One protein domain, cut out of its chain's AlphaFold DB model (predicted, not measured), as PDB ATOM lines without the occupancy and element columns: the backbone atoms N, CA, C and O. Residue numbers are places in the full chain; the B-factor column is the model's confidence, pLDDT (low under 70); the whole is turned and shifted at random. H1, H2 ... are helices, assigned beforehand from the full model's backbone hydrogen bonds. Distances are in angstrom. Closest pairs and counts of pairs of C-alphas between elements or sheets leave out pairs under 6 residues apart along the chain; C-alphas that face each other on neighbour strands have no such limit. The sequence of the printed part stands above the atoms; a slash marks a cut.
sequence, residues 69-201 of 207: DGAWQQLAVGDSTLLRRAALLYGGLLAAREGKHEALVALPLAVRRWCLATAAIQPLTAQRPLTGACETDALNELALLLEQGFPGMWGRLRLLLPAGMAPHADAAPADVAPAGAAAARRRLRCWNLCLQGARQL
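AT A GLANCE: This is residues 69 to 201 of the 207 residues of an uncharacterized protein of Massilia violacea (UniProt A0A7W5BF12). Picture a compact, rounded ball of crossed helices, in which the three longest, H2, H5 and H7, make a triangle and H2 touches the most neighbours. H3 and H4 pack on the later part of H2, H1 packs on H7, H6 folds back on H5 as a helical hairpin, and residues 161 to 180 make a long loop on the outside. The printed part has 133 residues with seven named helices, H1 to H7 in order, and no named strand; the class is all helix. The radius of gyration of the C-alphas is 13.6 A, and the spans are 34 by 29 by 28 A.

HOW THE PARTS SIT: Start at H1, residues 70 to 75, which touches residues 188 to 192 of H7, residues 181 to 200; the closest C-alphas are those of Gln 74 and Asn 192, 6.9 A apart. Next comes the hub, H2, residues 80 to 97. It touches H7 at a steep tilt of 60 degrees, opposite ways, with the C-alphas of Ala 86 and Cys 194 closest at 4.8 A. With residues 92 to 96 it touches H3, residues 101 to 105, where the closest C-alphas, Gly 92 and Leu 104, are 6.2 A apart. With residues 89 to 97 it touches H4, residues 109 to 119, at a steep tilt of 57 degrees, the same way; the C-alphas of Leu 93 and Cys 115 are closest at 4.9 A. H5, residues 134 to 149, stands about perpendicular to H2 at 82 degrees, and the closest C-alphas, Gly 91 and Cys 134, are 4.0 A apart. The hairpin of H5 and H6, residues 153 to 160, has a shallow tilt of 34.7 degrees, only just short of steep, opposite ways; Ala 143 and Trp 154 have the closest C-alphas, 5.5 A apart. H5 and H7 are close but not clearly touching, while H4 and H6 are apart. In H2, H3, H4, H5 and H7 every O i to N i+4 pair is within hydrogen-bond range; H6 has 2 of 4, and H1 has 0 of 2 but 2 of 3 O i to N i+3 pairs.

IN THESE COORDINATES: Find C-alpha 70 at (-36.531, -88.306, -106.843), where H1 begins. H2 runs 25.7 A from C-alpha 80 at (-22.853, -103.151, -116.378), H4 15.3 A and H5 22.0 A. H7, 29.0 A long, ends at C-alpha 200 at (-25.650, -110.103, -102.429).

THE WHOLE: The C-alphas farthest apart, Gly 70 and Glu 102, are 36.9 A apart. The printed part has no cut. Look for the long links at residues 120 to 133 and 161 to 180; pLDDT is under 70 in residues 168 to 175.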
ATOM      1  N   ASP A  69     -39.854 -87.696-110.194       88.38
ATOM      2  CA  ASP A  69     -39.828 -88.184-108.817       88.38
ATOM      3  C   ASP A  69     -38.385 -88.533-108.428       88.38
ATOM      4  O   ASP A  69     -37.713 -89.287-109.136       88.38
ATOM      5  N   GLY A  70     -37.888 -88.014-107.303       88.69
ATOM      6  CA  GLY A  70     -36.531 -88.306-106.843       88.69
ATOM      7  C   GLY A  70     -36.283 -89.795-106.575       88.69
ATOM      8  O   GLY A  70     -35.134 -90.224-106.589       88.69
ATOM      9  N   ALA A  71     -37.323 -90.618-106.396       91.31
ATOM     10  CA  ALA A  71     -37.181 -92.061-106.210       91.31
ATOM     11  C   ALA A  71     -36.523 -92.773-107.408       91.31
ATOM     12  O   ALA A  71     -35.938 -93.841-107.229       91.31
ATOM     13  N   TRP A  72     -36.581 -92.203-108.616       92.38
ATOM     14  CA  TRP A  72     -35.961 -92.788-109.811       92.38
ATOM     15  C   TRP A  72     -34.437 -92.840-109.734       92.38
ATOM     16  O   TRP A  72     -33.836 -93.752-110.304       92.38
ATOM     17  N   GLN A  73     -33.811 -91.937-108.970       94.25
ATOM     18  CA  GLN A  73     -32.352 -91.858-108.864       94.25
ATOM     19  C   GLN A  73     -31.709 -93.152-108.342       94.25
ATOM     20  O   GLN A  73     -30.556 -93.429-108.639       94.25
ATOM     21  N   GLN A  74     -32.461 -94.002-107.632       93.19
ATOM     22  CA  GLN A  74     -31.967 -95.297-107.149       93.19
ATOM     23  C   GLN A  74     -31.626 -96.295-108.273       93.19
ATOM     24  O   GLN A  74     -30.963 -97.297-108.014       93.19
ATOM     25  N   LEU A  75     -32.106 -96.056-109.501       95.06
ATOM     26  CA  LEU A  75     -31.789 -96.870-110.679       95.06
ATOM     27  C   LEU A  75     -30.563 -96.353-111.447       95.06
ATOM     28  O   LEU A  75     -30.161 -96.982-112.425       95.06
ATOM     29  N   ALA A  76     -29.966 -95.236-111.021       94.94
ATOM     30  CA  ALA A  76     -28.709 -94.744-111.569       94.94
ATOM     31  C   ALA A  76     -27.558 -95.656-111.123       94.94
ATOM     32  O   ALA A  76     -26.993 -95.509-110.040       94.94
ATOM     33  N   VAL A  77     -27.240 -96.642-111.957       94.44
ATOM     34  CA  VAL A  77     -26.097 -97.539-111.772       94.44
ATOM     35  C   VAL A  77     -24.985 -97.192-112.753       94.44
ATOM     36  O   VAL A  77     -25.252 -96.703-113.850       94.44
ATOM     37  N   GLY A  78     -23.738 -97.431-112.342       92.69
ATOM     38  CA  GLY A  78     -22.535 -97.233-113.160       92.69
ATOM     39  C   GLY A  78     -21.809 -98.527-113.538       92.69
ATOM     40  O   GLY A  78     -20.740 -98.469-114.124       92.69
ATOM     41  N   ASP A  79     -22.369 -99.686-113.184       93.56
ATOM     42  CA  ASP A  79     -21.759-101.000-113.397       93.56
ATOM     43  C   ASP A  79     -22.677-101.863-114.275       93.56
ATOM     44  O   ASP A  79     -23.836-102.128-113.928       93.56
ATOM     45  N   SER A  80     -22.146-102.299-115.420       93.62
ATOM     46  CA  SER A  80     -22.853-103.151-116.378       93.62
ATOM     47  C   SER A  80     -23.196-104.518-115.796       93.62
ATOM     48  O   SER A  80     -24.300-105.022-116.003       93.62
ATOM     49  N   THR A  81     -22.295-105.109-115.016       94.25
ATOM     50  CA  THR A  81     -22.487-106.419-114.397       94.25
ATOM     51  C   THR A  81     -23.610-106.351-113.374       94.25
ATOM     52  O   THR A  81     -24.498-107.209-113.371       94.25
ATOM     53  N   LEU A  82     -23.630-105.294-112.558       95.88
ATOM     54  CA  LEU A  82     -24.707-105.051-111.604       95.88
ATOM     55  C   LEU A  82     -26.063-104.883-112.305       95.88
ATOM     56  O   LEU A  82     -27.042-105.511-111.896       95.88
ATOM     57  N   LEU A  83     -26.122-104.072-113.368       96.56
ATOM     58  CA  LEU A  83     -27.350-103.851-114.137       96.56
ATOM     59  C   LEU A  83     -27.892-105.164-114.720       96.56
ATOM     60  O   LEU A  83     -29.071-105.478-114.555       96.56
ATOM     61  N   ARG A  84     -27.022-105.958-115.349       96.12
ATOM     62  CA  ARG A  84     -27.378-107.239-115.977       96.12
ATOM     63  C   ARG A  84     -27.846-108.280-114.962       96.12
ATOM     64  O   ARG A  84     -28.848-108.956-115.181       96.12
ATOM     65  N   ARG A  85     -27.187-108.372-113.804       96.62
ATOM     66  CA  ARG A  85     -27.612-109.249-112.695       96.62
ATOM     67  C   ARG A  85     -28.974-108.858-112.139       96.62
ATOM     68  O   ARG A  85     -29.813-109.727-111.902       96.62
ATOM     69  N   ALA A  86     -29.208-107.562-111.954       97.62
ATOM     70  CA  ALA A  86     -30.503-107.061-111.510       97.62
ATOM     71  C   ALA A  86     -31.597-107.341-112.549       97.62
ATOM     72  O   ALA A  86     -32.692-107.756-112.173       97.62
ATOM     73  N   ALA A  87     -31.288-107.197-113.842       97.00
ATOM     74  CA  ALA A  87     -32.194-107.570-114.922       97.00
ATOM     75  C   ALA A  87     -32.500-109.075-114.924       97.00
ATOM     76  O   ALA A  87     -33.666-109.454-115.000       97.00
ATOM     77  N   LEU A  88     -31.500-109.940-114.738       97.00
ATOM     78  CA  LEU A  88     -31.720-111.383-114.632       97.00
ATOM     79  C   LEU A  88     -32.653-111.738-113.461       97.00
ATOM     80  O   LEU A  88     -33.569-112.545-113.627       97.00
ATOM     81  N   LEU A  89     -32.458-111.109-112.296       97.75
ATOM     82  CA  LEU A  89     -33.323-111.292-111.126       97.75
ATOM     83  C   LEU A  89     -34.752-110.812-111.395       97.75
ATOM     84  O   LEU A  89     -35.698-111.551-111.127       97.75
ATOM     85  N   TYR A  90     -34.915-109.609-111.948       97.62
ATOM     86  CA  TYR A  90     -36.228-109.041-112.249       97.62
ATOM     87  C   TYR A  90     -36.980-109.878-113.293       97.62
ATOM     88  O   TYR A  90     -38.155-110.191-113.110       97.62
ATOM     89  N   GLY A  91     -36.289-110.327-114.342       96.50
ATOM     90  CA  GLY A  91     -36.838-111.233-115.349       96.50
ATOM     91  C   GLY A  91     -37.244-112.578-114.760       96.50
ATOM     92  O   GLY A  91     -38.318-113.083-115.068       96.50
ATOM     93  N   GLY A  92     -36.444-113.117-113.836       96.88
ATOM     94  CA  GLY A  92     -36.797-114.316-113.078       96.88
ATOM     95  C   GLY A  92     -38.029-114.128-112.185       96.88
ATOM     96  O   GLY A  92     -38.840-115.047-112.071       96.88
ATOM     97  N   LEU A  93     -38.226-112.944-111.588       97.12
ATOM     98  CA  LEU A  93     -39.462-112.628-110.858       97.12
ATOM     99  C   LEU A  93     -40.672-112.643-111.791       97.12
ATOM    100  O   LEU A  93     -41.676-113.271-111.465       97.12
ATOM    101  N   LEU A  94     -40.576-111.995-112.955       96.00
ATOM    102  CA  LEU A  94     -41.653-111.997-113.947       96.00
ATOM    103  C   LEU A  94     -41.942-113.413-114.453       96.00
ATOM    104  O   LEU A  94     -43.095-113.833-114.459       96.00
ATOM    105  N   ALA A  95     -40.908-114.188-114.782       96.06
ATOM    106  CA  ALA A  95     -41.046-115.579-115.199       96.06
ATOM    107  C   ALA A  95     -41.765-116.433-114.141       96.06
ATOM    108  O   ALA A  95     -42.639-117.228-114.485       96.06
ATOM    109  N   ALA A  96     -41.452-116.242-112.856       96.00
ATOM    110  CA  ALA A  96     -42.142-116.924-111.762       96.00
ATOM    111  C   ALA A  96     -43.610-116.508-111.632       96.00
ATOM    112  O   ALA A  96     -44.466-117.365-111.421       96.00
ATOM    113  N   ARG A  97     -43.916-115.217-111.789       94.81
ATOM    114  CA  ARG A  97     -45.293-114.702-111.735       94.81
ATOM    115  C   ARG A  97     -46.153-115.185-112.902       94.81
ATOM    116  O   ARG A  97     -47.321-115.486-112.693       94.81
ATOM    117  N   GLU A  98     -45.568-115.288-114.089       93.75
ATOM    118  CA  GLU A  98     -46.247-115.678-115.333       93.75
ATOM    119  C   GLU A  98     -46.164-117.195-115.617       93.75
ATOM    120  O   GLU A  98     -46.532-117.654-116.698       93.75
ATOM    121  N   GLY A  99     -45.642-118.000-114.680       93.19
ATOM    122  CA  GLY A  99     -45.569-119.460-114.820       93.19
ATOM    123  C   GLY A  99     -44.628-119.960-115.930       93.19
ATOM    124  O   GLY A  99     -44.820-121.055-116.464       93.19
ATOM    125  N   LYS A 100     -43.596-119.189-116.290       95.25
ATOM    126  CA  LYS A 100     -42.596-119.535-117.318       95.25
ATOM    127  C   LYS A 100     -41.522-120.468-116.750       95.25
ATOM    128  O   LYS A 100     -40.385-120.073-116.502       95.25
ATOM    129  N   HIS A 101     -41.896-121.728-116.542       94.00
ATOM    130  CA  HIS A 101     -41.051-122.739-115.899       94.00
ATOM    131  C   HIS A 101     -39.713-122.964-116.615       94.00
ATOM    132  O   HIS A 101     -38.683-123.047-115.953       94.00
ATOM    133  N   GLU A 102     -39.701-123.007-117.948       95.25
ATOM    134  CA  GLU A 102     -38.473-123.211-118.730       95.25
ATOM    135  C   GLU A 102     -37.450-122.092-118.494       95.25
ATOM    136  O   GLU A 102     -36.281-122.363-118.215       95.25
ATOM    137  N   ALA A 103     -37.914-120.839-118.491       94.88
ATOM    138  CA  ALA A 103     -37.081-119.676-118.209       94.88
ATOM    139  C   ALA A 103     -36.488-119.734-116.792       94.88
ATOM    140  O   ALA A 103     -35.320-119.409-116.594       94.88
ATOM    141  N   LEU A 104     -37.258-120.208-115.805       95.50
ATOM    142  CA  LEU A 104     -36.762-120.404-114.441       95.50
ATOM    143  C   LEU A 104     -35.737-121.530-114.340       95.50
ATOM    144  O   LEU A 104     -34.772-121.402-113.590       95.50
ATOM    145  N   VAL A 105     -35.939-122.644-115.048       95.44
ATOM    146  CA  VAL A 105     -35.019-123.792-115.019       95.44
ATOM    147  C   VAL A 105     -33.642-123.406-115.555       95.44
ATOM    148  O   VAL A 105     -32.648-123.884-115.011       95.44
ATOM    149  N   ALA A 106     -33.587-122.500-116.533       93.81
ATOM    150  CA  ALA A 106     -32.348-121.968-117.094       93.81
ATOM    151  C   ALA A 106     -31.564-121.041-116.139       93.81
ATOM    152  O   ALA A 106     -30.398-120.742-116.399       93.81
ATOM    153  N   LEU A 107     -32.163-120.579-115.034       94.69
ATOM    154  CA  LEU A 107     -31.489-119.698-114.075       94.69
ATOM    155  C   LEU A 107     -30.543-120.472-113.140       94.69
ATOM    156  O   LEU A 107     -30.857-121.594-112.723       94.69
ATOM    157  N   PRO A 108     -29.441-119.840-112.683       94.06
ATOM    158  CA  PRO A 108     -28.623-120.375-111.600       94.06
ATOM    159  C   PRO A 108     -29.465-120.698-110.361       94.06
ATOM    160  O   PRO A 108     -30.378-119.951-110.006       94.06
ATOM    161  N   LEU A 109     -29.136-121.782-109.649       93.56
ATOM    162  CA  LEU A 109     -29.963-122.288-108.543       93.56
ATOM    163  C   LEU A 109     -30.263-121.230-107.466       93.56
ATOM    164  O   LEU A 109     -31.400-121.142-107.004       93.56
ATOM    165  N   ALA A 110     -29.262-120.439-107.066       94.31
ATOM    166  CA  ALA A 110     -29.427-119.380-106.069       94.31
ATOM    167  C   ALA A 110     -30.406-118.295-106.548       94.31
ATOM    168  O   ALA A 110     -31.348-117.957-105.832       94.31
ATOM    169  N   VAL A 111     -30.235-117.833-107.790       96.00
ATOM    170  CA  VAL A 111     -31.111-116.858-108.456       96.00
ATOM    171  C   VAL A 111     -32.533-117.407-108.562       96.00
ATOM    172  O   VAL A 111     -33.474-116.761-108.119       96.00
ATOM    173  N   ARG A 112     -32.700-118.645-109.044       96.50
ATOM    174  CA  ARG A 112     -34.007-119.306-109.175       96.50
ATOM    175  C   ARG A 112     -34.757-119.387-107.847       96.50
ATOM    176  O   ARG A 112     -35.937-119.054-107.786       96.50
ATOM    177  N   ARG A 113     -34.083-119.835-106.780       96.31
ATOM    178  CA  ARG A 113     -34.676-119.940-105.435       96.31
ATOM    179  C   ARG A 113     -35.110-118.577-104.912       96.31
ATOM    180  O   ARG A 113     -36.207-118.466-104.370       96.31
ATOM    181  N   TRP A 114     -34.264-117.566-105.093       96.31
ATOM    182  CA  TRP A 114     -34.582-116.202-104.701       96.31
ATOM    183  C   TRP A 114     -35.801-115.676-105.469       96.31
ATOM    184  O   TRP A 114     -36.763-115.237-104.846       96.31
ATOM    185  N   CYS A 115     -35.828-115.828-106.798       96.69
ATOM    186  CA  CYS A 115     -36.945-115.374-107.627       96.69
ATOM    187  C   CYS A 115     -38.274-116.024-107.215       96.69
ATOM    188  O   CYS A 115     -39.269-115.322-107.066       96.69
ATOM    189  N   LEU A 116     -38.295-117.339-106.973       96.06
ATOM    190  CA  LEU A 116     -39.502-118.045-106.527       96.06
ATOM    191  C   LEU A 116     -40.008-117.535-105.168       96.06
ATOM    192  O   LEU A 116     -41.201-117.270-105.017       96.06
ATOM    193  N   ALA A 117     -39.111-117.362-104.193       95.44
ATOM    194  CA  ALA A 117     -39.477-116.877-102.863       95.44
ATOM    195  C   ALA A 117     -39.998-115.431-102.907       95.44
ATOM    196  O   ALA A 117     -41.018-115.106-102.301       95.44
ATOM    197  N   THR A 118     -39.327-114.562-103.659       95.38
ATOM    198  CA  THR A 118     -39.682-113.145-103.754       95.38
ATOM    199  C   THR A 118     -40.938-112.914-104.601       95.38
ATOM    200  O   THR A 118     -41.761-112.069-104.249       95.38
ATOM    201  N   ALA A 119     -41.158-113.680-105.673       93.94
ATOM    202  CA  ALA A 119     -42.361-113.568-106.507       93.94
ATOM    203  C   ALA A 119     -43.657-113.932-105.754       93.94
ATOM    204  O   ALA A 119     -44.734-113.439-106.101       93.94
ATOM    205  N   ALA A 120     -43.569-114.748-104.697       90.31
ATOM    206  CA  ALA A 120     -44.713-115.076-103.846       90.31
ATOM    207  C   ALA A 120     -45.261-113.855-103.082       90.31
ATOM    208  O   ALA A 120     -46.453-113.800-102.789       90.31
ATOM    209  N   ILE A 121     -44.410-112.862-102.799       89.06
ATOM    210  CA  ILE A 121     -44.755-111.676-101.996       89.06
ATOM    211  C   ILE A 121     -44.824-110.376-102.810       89.06
ATOM    212  O   ILE A 121     -45.154-109.327-102.260       89.06
ATOM    213  N   GLN A 122     -44.523-110.418-104.113       85.31
ATOM    214  CA  GLN A 122     -44.574-109.253-105.001       85.31
ATOM    215  C   GLN A 122     -45.679-109.422-106.055       85.31
ATOM    216  O   GLN A 122     -45.564-110.288-106.924       85.31
ATOM    217  N   PRO A 123     -46.740-108.590-106.049       82.00
ATOM    218  CA  PRO A 123     -47.764-108.613-107.087       82.00
ATOM    219  C   PRO A 123     -47.258-107.859-108.324       82.00
ATOM    220  O   PRO A 123     -47.637-106.712-108.583       82.00
ATOM    221  N   LEU A 124     -46.337-108.497-109.044       88.25
ATOM    222  CA  LEU A 124     -45.807-108.039-110.323       88.25
ATOM    223  C   LEU A 124     -46.512-108.765-111.467       88.25
ATOM    224  O   LEU A 124     -46.788-109.963-111.376       88.25
ATOM    225  N   THR A 125     -46.766-108.013-112.532       87.75
ATOM    226  CA  THR A 125     -47.220-108.500-113.835       87.75
ATOM    227  C   THR A 125     -46.390-107.822-114.913       87.75
ATOM    228  O   THR A 125     -46.042-106.632-114.787       87.75
ATOM    229  N   ALA A 126     -46.060-108.583-115.952       89.25
ATOM    230  CA  ALA A 126     -45.346-108.043-117.098       89.25
ATOM    231  C   ALA A 126     -46.241-107.033-117.842       89.25
ATOM    232  O   ALA A 126     -47.451-107.227-117.961       89.25
ATOM    233  N   GLN A 127     -45.667-105.922-118.305       87.44
ATOM    234  CA  GLN A 127     -46.335-105.006-119.238       87.44
ATOM    235  C   GLN A 127     -46.328-105.551-120.658       87.44
ATOM    236  O   GLN A 127     -47.171-105.161-121.463       87.44
ATOM    237  N   ARG A 128     -45.359-106.411-120.972       84.69
ATOM    238  CA  ARG A 128     -45.180-106.998-122.296       84.69
ATOM    239  C   ARG A 128     -45.174-108.525-122.211       84.69
ATOM    240  O   ARG A 128     -44.763-109.081-121.193       84.69
ATOM    241  N   PRO A 129     -45.595-109.225-123.278       87.25
ATOM    242  CA  PRO A 129     -45.434-110.669-123.354       87.25
ATOM    243  C   PRO A 129     -43.967-111.071-123.173       87.25
ATOM    244  O   PRO A 129     -43.090-110.551-123.862       87.25
ATOM    245  N   LEU A 130     -43.713-111.999-122.250       89.19
ATOM    246  CA  LEU A 130     -42.370-112.510-121.981       89.19
ATOM    247  C   LEU A 130     -41.924-113.469-123.084       89.19
ATOM    248  O   LEU A 130     -42.661-114.398-123.437       89.19
ATOM    249  N   THR A 131     -40.697-113.285-123.563       88.56
ATOM    250  CA  THR A 131     -40.052-114.184-124.529       88.56
ATOM    251  C   THR A 131     -39.472-115.429-123.860       88.56
ATOM    252  O   THR A 131     -39.307-116.456-124.513       88.56
ATOM    253  N   GLY A 132     -39.187-115.355-122.555       86.44
ATOM    254  CA  GLY A 132     -38.488-116.395-121.796       86.44
ATOM    255  C   GLY A 132     -36.994-116.108-121.623       86.44
ATOM    256  O   GLY A 132     -36.338-116.756-120.808       86.44
ATOM    257  N   ALA A 133     -36.458-115.100-122.315       91.75
ATOM    258  CA  ALA A 133     -35.119-114.580-122.076       91.75
ATOM    259  C   ALA A 133     -35.160-113.559-120.926       91.75
ATOM    260  O   ALA A 133     -35.250-112.357-121.163       91.75
ATOM    261  N   CYS A 134     -35.087-114.043-119.679       93.94
ATOM    262  CA  CYS A 134     -35.276-113.244-118.458       93.94
ATOM    263  C   CYS A 134     -34.550-111.886-118.469       93.94
ATOM    264  O   CYS A 134     -35.167-110.861-118.193       93.94
ATOM    265  N   GLU A 135     -33.252-111.868-118.789       94.31
ATOM    266  CA  GLU A 135     -32.463-110.629-118.808       94.31
ATOM    267  C   GLU A 135     -33.010-109.627-119.841       94.31
ATOM    268  O   GLU A 135     -33.282-108.475-119.507       94.31
ATOM    269  N   THR A 136     -33.252-110.080-121.071       92.06
ATOM    270  CA  THR A 136     -33.793-109.260-122.163       92.06
ATOM    271  C   THR A 136     -35.207-108.762-121.863       92.06
ATOM    272  O   THR A 136     -35.508-107.585-122.066       92.06
ATOM    273  N   ASP A 137     -36.080-109.634-121.356       92.38
ATOM    274  CA  ASP A 137     -37.451-109.282-120.975       92.38
ATOM    275  C   ASP A 137     -37.451-108.191-119.891       92.38
ATOM    276  O   ASP A 137     -38.186-107.207-119.982       92.38
ATOM    277  N   ALA A 138     -36.565-108.304-118.899       94.94
ATOM    278  CA  ALA A 138     -36.423-107.302-117.851       94.94
ATOM    279  C   ALA A 138     -35.869-105.970-118.369       94.94
ATOM    280  O   ALA A 138     -36.390-104.919-118.003       94.94
ATOM    281  N   LEU A 139     -34.848-105.981-119.228       94.75
ATOM    282  CA  LEU A 139     -34.316-104.749-119.818       94.75
ATOM    283  C   LEU A 139     -35.377-104.021-120.657       94.75
ATOM    284  O   LEU A 139     -35.454-102.796-120.609       94.75
ATOM    285  N   ASN A 140     -36.238-104.759-121.362       91.50
ATOM    286  CA  ASN A 140     -37.379-104.190-122.083       91.50
ATOM    287  C   ASN A 140     -38.381-103.505-121.142       91.50
ATOM    288  O   ASN A 140     -38.849-102.404-121.432       91.50
ATOM    289  N   GLU A 141     -38.707-104.145-120.018       92.00
ATOM    290  CA  GLU A 141     -39.578-103.570-118.984       92.00
ATOM    291  C   GLU A 141     -38.943-102.340-118.325       92.00
ATOM    292  O   GLU A 141     -39.630-101.351-118.080       92.00
ATOM    293  N   LEU A 142     -37.632-102.365-118.060       94.12
ATOM    294  CA  LEU A 142     -36.904-101.236-117.480       94.12
ATOM    295  C   LEU A 142     -36.883-100.033-118.417       94.12
ATOM    296  O   LEU A 142     -37.155 -98.917-117.980       94.12
ATOM    297  N   ALA A 143     -36.571-100.262-119.692       92.62
ATOM    298  CA  ALA A 143     -36.550 -99.229-120.717       92.62
ATOM    299  C   ALA A 143     -37.904 -98.505-120.795       92.62
ATOM    300  O   ALA A 143     -37.960 -97.278-120.719       92.62
ATOM    301  N   LEU A 144     -38.996 -99.274-120.837       89.69
ATOM    302  CA  LEU A 144     -40.358 -98.746-120.831       89.69
ATOM    303  C   LEU A 144     -40.677 -97.977-119.542       89.69
ATOM    304  O   LEU A 144     -41.203 -96.866-119.589       89.69
ATOM    305  N   LEU A 145     -40.354 -98.562-118.388       91.19
ATOM    306  CA  LEU A 145     -40.611 -97.965-117.080       91.19
ATOM    307  C   LEU A 145     -39.893 -96.614-116.925       91.19
ATOM    308  O   LEU A 145     -40.474 -95.669-116.392       91.19
ATOM    309  N   LEU A 146     -38.649 -96.517-117.399       92.19
ATOM    310  CA  LEU A 146     -37.853 -95.293-117.346       92.19
ATOM    311  C   LEU A 146     -38.341 -94.242-118.337       92.19
ATOM    312  O   LEU A 146     -38.449 -93.087-117.946       92.19
ATOM    313  N   GLU A 147     -38.704 -94.599-119.569       89.12
ATOM    314  CA  GLU A 147     -39.265 -93.604-120.493       89.12
ATOM    315  C   GLU A 147     -40.627 -93.065-120.029       89.12
ATOM    316  O   GLU A 147     -40.955 -91.915-120.303       89.12
ATOM    317  N   GLN A 148     -41.398 -93.838-119.257       87.31
ATOM    318  CA  GLN A 148     -42.640 -93.351-118.643       87.31
ATOM    319  C   GLN A 148     -42.402 -92.504-117.380       87.31
ATOM    320  O   GLN A 148     -43.196 -91.615-117.080       87.31
ATOM    321  N   GLY A 149     -41.351 -92.801-116.610       88.81
ATOM    322  CA  GLY A 149     -41.151 -92.251-115.266       88.81
ATOM    323  C   GLY A 149     -40.057 -91.194-115.123       88.81
ATOM    324  O   GLY A 149     -40.224 -90.231-114.374       88.81
ATOM    325  N   PHE A 150     -38.940 -91.373-115.827       91.94
ATOM    326  CA  PHE A 150     -37.801 -90.458-115.868       91.94
ATOM    327  C   PHE A 150     -37.117 -90.535-117.249       91.94
ATOM    328  O   PHE A 150     -36.079 -91.195-117.414       91.94
ATOM    329  N   PRO A 151     -37.697 -89.869-118.265       90.69
ATOM    330  CA  PRO A 151     -37.199 -89.929-119.634       90.69
ATOM    331  C   PRO A 151     -35.715 -89.560-119.751       90.69
ATOM    332  O   PRO A 151     -35.268 -88.549-119.204       90.69
ATOM    333  N   GLY A 152     -34.945 -90.348-120.503       91.50
ATOM    334  CA  GLY A 152     -33.509 -90.125-120.700       91.50
ATOM    335  C   GLY A 152     -32.579 -90.835-119.708       91.50
ATOM    336  O   GLY A 152     -31.371 -90.870-119.958       91.50
ATOM    337  N   MET A 153     -33.099 -91.460-118.640       94.44
ATOM    338  CA  MET A 153     -32.299 -92.388-117.822       94.44
ATOM    339  C   MET A 153     -31.932 -93.650-118.603       94.44
ATOM    340  O   MET A 153     -30.783 -94.086-118.550       94.44
ATOM    341  N   TRP A 154     -32.875 -94.215-119.366       94.25
ATOM    342  CA  TRP A 154     -32.604 -95.419-120.152       94.25
ATOM    343  C   TRP A 154     -31.476 -95.193-121.163       94.25
ATOM    344  O   TRP A 154     -30.558 -96.005-121.260       94.25
ATOM    345  N   GLY A 155     -31.493 -94.042-121.843       92.75
ATOM    346  CA  GLY A 155     -30.451 -93.645-122.788       92.75
ATOM    347  C   GLY A 155     -29.034 -93.652-122.200       92.75
ATOM    348  O   GLY A 155     -28.088 -93.885-122.945       92.75
ATOM    349  N   ARG A 156     -28.891 -93.459-120.884       94.31
ATOM    350  CA  ARG A 156     -27.611 -93.558-120.164       94.31
ATOM    351  C   ARG A 156     -27.295 -94.985-119.746       94.31
ATOM    352  O   ARG A 156     -26.191 -95.453-119.981       94.31
ATOM    353  N   LEU A 157     -28.266 -95.699-119.178       94.94
ATOM    354  CA  LEU A 157     -28.066 -97.084-118.738       94.94
ATOM    355  C   LEU A 157     -27.716 -98.024-119.891       94.94
ATOM    356  O   LEU A 157     -26.901 -98.923-119.713       94.94
ATOM    357  N   ARG A 158     -28.263 -97.794-121.090       93.62
ATOM    358  CA  ARG A 158     -27.908 -98.583-122.275       93.62
ATOM    359  C   ARG A 158     -26.437 -98.463-122.678       93.62
ATOM    360  O   ARG A 158     -25.950 -99.366-123.344       93.62
ATOM    361  N   LEU A 159     -25.740 -97.392-122.282       92.31
ATOM    362  CA  LEU A 159     -24.307 -97.226-122.558       92.31
ATOM    363  C   LEU A 159     -23.460 -98.264-121.812       92.31
ATOM    364  O   LEU A 159     -22.379 -98.606-122.271       92.31
ATOM    365  N   LEU A 160     -23.978 -98.798-120.700       92.56
ATOM    366  CA  LEU A 160     -23.339 -99.872-119.942       92.56
ATOM    367  C   LEU A 160     -23.501-101.242-120.612       92.56
ATOM    368  O   LEU A 160     -22.844-102.202-120.217       92.56
ATOM    369  N   LEU A 161     -24.427-101.383-121.562       92.25
ATOM    370  CA  LEU A 161     -24.769-102.678-122.139       92.25
ATOM    371  C   LEU A 161     -23.923-102.964-123.389       92.25
ATOM    372  O   LEU A 161     -23.680-102.056-124.186       92.25
ATOM    373  N   PRO A 162     -23.521-104.229-123.617       88.00
ATOM    374  CA  PRO A 162     -22.896-104.630-124.870       88.00
ATOM    375  C   PRO A 162     -23.761-104.287-126.090       88.00
ATOM    376  O   PRO A 162     -24.997-104.302-126.028       88.00
ATOM    377  N   ALA A 163     -23.107-104.041-127.228       82.31
ATOM    378  CA  ALA A 163     -23.791-103.786-128.491       82.31
ATOM    379  C   ALA A 163     -24.787-104.917-128.820       82.31
ATOM    380  O   ALA A 163     -24.457-106.098-128.728       82.31
ATOM    381  N   GLY A 164     -26.019-104.548-129.181       80.81
ATOM    382  CA  GLY A 164     -27.098-105.490-129.506       80.81
ATOM    383  C   GLY A 164     -27.902-106.023-128.311       80.81
ATOM    384  O   GLY A 164     -28.926-106.660-128.530       80.81
ATOM    385  N   MET A 165     -27.497-105.746-127.065       84.31
ATOM    386  CA  MET A 165     -28.254-106.152-125.867       84.31
ATOM    387  C   MET A 165     -29.269-105.097-125.415       84.31
ATOM    388  O   MET A 165     -30.298-105.435-124.834       84.31
ATOM    389  N   ALA A 166     -28.983-103.817-125.657       81.81
ATOM    390  CA  ALA A 166     -29.857-102.730-125.245       81.81
ATOM    391  C   ALA A 166     -31.131-102.680-126.104       81.81
ATOM    392  O   ALA A 166     -31.035-102.392-127.300       81.81
ATOM    393  N   PRO A 167     -32.329-102.884-125.530       78.00
ATOM    394  CA  PRO A 167     -33.558-102.647-126.268       78.00
ATOM    395  C   PRO A 167     -33.722-101.170-126.643       78.00
ATOM    396  O   PRO A 167     -33.379-100.253-125.888       78.00
ATOM    397  N   HIS A 168     -34.307-100.939-127.816       68.44
ATOM    398  CA  HIS A 168     -34.766 -99.616-128.216       68.44
ATOM    399  C   HIS A 168     -36.035 -99.279-127.427       68.44
ATOM    400  O   HIS A 168     -37.092 -99.851-127.687       68.44
ATOM    401  N   ALA A 169     -35.939 -98.368-126.454       63.66
ATOM    402  CA  ALA A 169     -37.102 -97.925-125.680       63.66
ATOM    403  C   ALA A 169     -38.194 -97.318-126.573       63.66
ATOM    404  O   ALA A 169     -39.374 -97.572-126.356       63.66
ATOM    405  N   ASP A 170     -37.785 -96.608-127.629       56.59
ATOM    406  CA  ASP A 170     -38.680 -96.005-128.624       56.59
ATOM    407  C   ASP A 170     -39.419 -97.047-129.483       56.59
ATOM    408  O   ASP A 170     -40.377 -96.717-130.174       56.59
ATOM    409  N   ALA A 171     -39.002 -98.318-129.432       52.81
ATOM    410  CA  ALA A 171     -39.684 -99.430-130.089       52.81
ATOM    411  C   ALA A 171     -40.764-100.075-129.199       52.81
ATOM    412  O   ALA A 171     -41.290-101.142-129.535       52.81
ATOM    413  N   ALA A 172     -41.087 -99.477-128.046       57.53
ATOM    414  CA  ALA A 172     -42.263 -99.876-127.290       57.53
ATOM    415  C   ALA A 172     -43.511 -99.688-128.176       57.53
ATOM    416  O   ALA A 172     -43.712 -98.597-128.711       57.53
ATOM    417  N   PRO A 173     -44.346-100.728-128.361       56.91
ATOM    418  CA  PRO A 173     -45.577-100.593-129.126       56.91
ATOM    419  C   PRO A 173     -46.417 -99.452-128.550       56.91
ATOM    420  O   PRO A 173     -46.560 -99.363-127.327       56.91
ATOM    421  N   ALA A 174     -47.006 -98.624-129.418       58.16
ATOM    422  CA  ALA A 174     -47.911 -97.540-129.017       58.16
ATOM    423  C   ALA A 174     -49.077 -98.028-128.127       58.16
ATOM    424  O   ALA A 174     -49.674 -97.246-127.391       58.16
ATOM    425  N   ASP A 175     -49.353 -99.333-128.156       60.53
ATOM    426  CA  ASP A 175     -50.445 -99.995-127.450       60.53
ATOM    427  C   ASP A 175     -50.136-100.322-125.977       60.53
ATOM    428  O   ASP A 175     -51.021-100.766-125.242       60.53
ATOM    429  N   VAL A 176     -48.896-100.126-125.503       70.62
ATOM    430  CA  VAL A 176     -48.571-100.379-124.093       70.62
ATOM    431  C   VAL A 176     -48.996 -99.184-123.244       70.62
ATOM    432  O   VAL A 176     -48.273 -98.195-123.114       70.62
ATOM    433  N   ALA A 177     -50.174 -99.299-122.631       71.81
ATOM    434  CA  ALA A 177     -50.700 -98.268-121.746       71.81
ATOM    435  C   ALA A 177     -49.710 -97.943-120.607       71.81
ATOM    436  O   ALA A 177     -49.133 -98.859-119.998       71.81
ATOM    437  N   PRO A 178     -49.520 -96.650-120.281       72.31
ATOM    438  CA  PRO A 178     -48.657 -96.257-119.183       72.31
ATOM    439  C   PRO A 178     -49.157 -96.869-117.879       72.31
ATOM    440  O   PRO A 178     -50.356 -96.893-117.586       72.31
ATOM    441  N   ALA A 179     -48.224 -97.380-117.080       73.81
ATOM    442  CA  ALA A 179     -48.579 -97.877-115.764       73.81
ATOM    443  C   ALA A 179     -49.103 -96.715-114.912       73.81
ATOM    444  O   ALA A 179     -48.467 -95.667-114.830       73.81
ATOM    445  N   GLY A 180     -50.224 -96.911-114.212       81.50
ATOM    446  CA  GLY A 180     -50.651 -95.946-113.198       81.50
ATOM    447  C   GLY A 180     -49.544 -95.717-112.159       81.50
ATOM    448  O   GLY A 180     -48.769 -96.631-111.858       81.50
ATOM    449  N   ALA A 181     -49.478 -94.519-111.572       83.12
ATOM    450  CA  ALA A 181     -48.375 -94.101-110.695       83.12
ATOM    451  C   ALA A 181     -48.055 -95.107-109.566       83.12
ATOM    452  O   ALA A 181     -46.892 -95.383-109.275       83.12
ATOM    453  N   ALA A 182     -49.079 -95.729-108.969       86.38
ATOM    454  CA  ALA A 182     -48.901 -96.752-107.937       86.38
ATOM    455  C   ALA A 182     -48.210 -98.030-108.459       86.38
ATOM    456  O   ALA A 182     -47.372 -98.613-107.766       86.38
ATOM    457  N   ALA A 183     -48.537 -98.458-109.681       87.56
ATOM    458  CA  ALA A 183     -47.913 -99.610-110.327       87.56
ATOM    459  C   ALA A 183     -46.462 -99.301-110.723       87.56
ATOM    460  O   ALA A 183     -45.578-100.110-110.439       87.56
ATOM    461  N   ALA A 184     -46.199 -98.109-111.269       87.94
ATOM    462  CA  ALA A 184     -44.842 -97.650-111.566       87.94
ATOM    463  C   ALA A 184     -43.966 -97.630-110.301       87.94
ATOM    464  O   ALA A 184     -42.881 -98.211-110.285       87.94
ATOM    465  N   ARG A 185     -44.475 -97.080-109.189       89.06
ATOM    466  CA  ARG A 185     -43.749 -97.034-107.906       89.06
ATOM    467  C   ARG A 185     -43.490 -98.427-107.326       89.06
ATOM    468  O   ARG A 185     -42.443 -98.666-106.729       89.06
ATOM    469  N   ARG A 186     -44.413 -99.377-107.521       91.44
ATOM    470  CA  ARG A 186     -44.200-100.783-107.143       91.44
ATOM    471  C   ARG A 186     -43.087-101.422-107.967       91.44
ATOM    472  O   ARG A 186     -42.203-102.037-107.375       91.44
ATOM    473  N   ARG A 187     -43.102-101.259-109.294       92.75
ATOM    474  CA  ARG A 187     -42.041-101.776-110.174       92.75
ATOM    475  C   ARG A 187     -40.687-101.178-109.825       92.75
ATOM    476  O   ARG A 187     -39.723-101.917-109.692       92.75
ATOM    477  N   LEU A 188     -40.645 -99.874-109.567       92.69
ATOM    478  CA  LEU A 188     -39.450 -99.169-109.121       92.69
ATOM    479  C   LEU A 188     -38.880 -99.763-107.816       92.69
ATOM    480  O   LEU A 188     -37.684-100.037-107.737       92.69
ATOM    481  N   ARG A 189     -39.725-100.047-106.813       93.44
ATOM    482  CA  ARG A 189     -39.293-100.753-105.588       93.44
ATOM    483  C   ARG A 189     -38.788-102.169-105.868       93.44
ATOM    484  O   ARG A 189     -37.797-102.583-105.277       93.44
ATOM    485  N   CYS A 190     -39.445-102.902-106.764       95.38
ATOM    486  CA  CYS A 190     -39.029-104.257-107.127       95.38
ATOM    487  C   CYS A 190     -37.684-104.265-107.864       95.38
ATOM    488  O   CYS A 190     -36.851-105.125-107.598       95.38
ATOM    489  N   TRP A 191     -37.434-103.280-108.726       95.94
ATOM    490  CA  TRP A 191     -36.127-103.076-109.344       95.94
ATOM    491  C   TRP A 191     -35.038-102.781-108.314       95.94
ATOM    492  O   TRP A 191     -33.974-103.388-108.377       95.94
ATOM    493  N   ASN A 192     -35.306-101.923-107.326       95.00
ATOM    494  CA  ASN A 192     -34.347-101.673-106.246       95.00
ATOM    495  C   ASN A 192     -34.063-102.947-105.428       95.00
ATOM    496  O   ASN A 192     -32.911-103.258-105.141       95.00
ATOM    497  N   LEU A 193     -35.089-103.751-105.141       95.69
ATOM    498  CA  LEU A 193     -34.908-105.060-104.511       95.69
ATOM    499  C   LEU A 193     -34.016-105.989-105.359       95.69
ATOM    500  O   LEU A 193     -33.157-106.676-104.811       95.69
ATOM    501  N   CYS A 194     -34.170-105.984-106.686       97.06
ATOM    502  CA  CYS A 194     -33.315-106.757-107.591       97.06
ATOM    503  C   CYS A 194     -31.879-106.223-107.633       97.06
ATOM    504  O   CYS A 194     -30.947-107.018-107.659       97.06
ATOM    505  N   LEU A 195     -31.675-104.903-107.575       96.69
ATOM    506  CA  LEU A 195     -30.345-104.295-107.457       96.69
ATOM    507  C   LEU A 195     -29.654-104.692-106.148       96.69
ATOM    508  O   LEU A 195     -28.466-105.004-106.144       96.69
ATOM    509  N   GLN A 196     -30.390-104.716-105.038       95.75
ATOM    510  CA  GLN A 196     -29.872-105.196-103.756       95.75
ATOM    511  C   GLN A 196     -29.532-106.688-103.818       95.75
ATOM    512  O   GLN A 196     -28.431-107.078-103.436       95.75
ATOM    513  N   GLY A 197     -30.432-107.509-104.369       95.56
ATOM    514  CA  GLY A 197     -30.196-108.938-104.575       95.56
ATOM    515  C   GLY A 197     -28.983-109.207-105.467       95.56
ATOM    516  O   GLY A 197     -28.171-110.069-105.147       95.56
ATOM    517  N   ALA A 198     -28.794-108.424-106.531       95.88
ATOM    518  CA  ALA A 198     -27.674-108.551-107.461       95.88
ATOM    519  C   ALA A 198     -26.304-108.317-106.806       95.88
ATOM    520  O   ALA A 198     -25.313-108.882-107.262       95.88
ATOM    521  N   ARG A 199     -26.249-107.510-105.739       94.88
ATOM    522  CA  ARG A 199     -25.028-107.270-104.948       94.88
ATOM    523  C   ARG A 199     -24.727-108.392-103.955       94.88
ATOM    524  O   ARG A 199     -23.587-108.532-103.534       94.88
ATOM    525  N   GLN A 200     -25.747-109.135-103.528       92.88
ATOM    526  CA  GLN A 200     -25.650-110.103-102.429       92.88
ATOM    527  C   GLN A 200     -25.583-111.552-102.912       92.88
ATOM    528  O   GLN A 200     -24.957-112.393-102.270       92.88
ATOM    529  N   LEU A 201     -26.271-111.865-104.008       90.44
ATOM    530  CA  LEU A 201     -26.350-113.215-104.544       90.44
ATOM    531  C   LEU A 201     -25.109-113.538-105.367       90.44
ATOM    532  O   LEU A 201     -24.641-112.724-106.157       90.44
TER     533      LEU A 201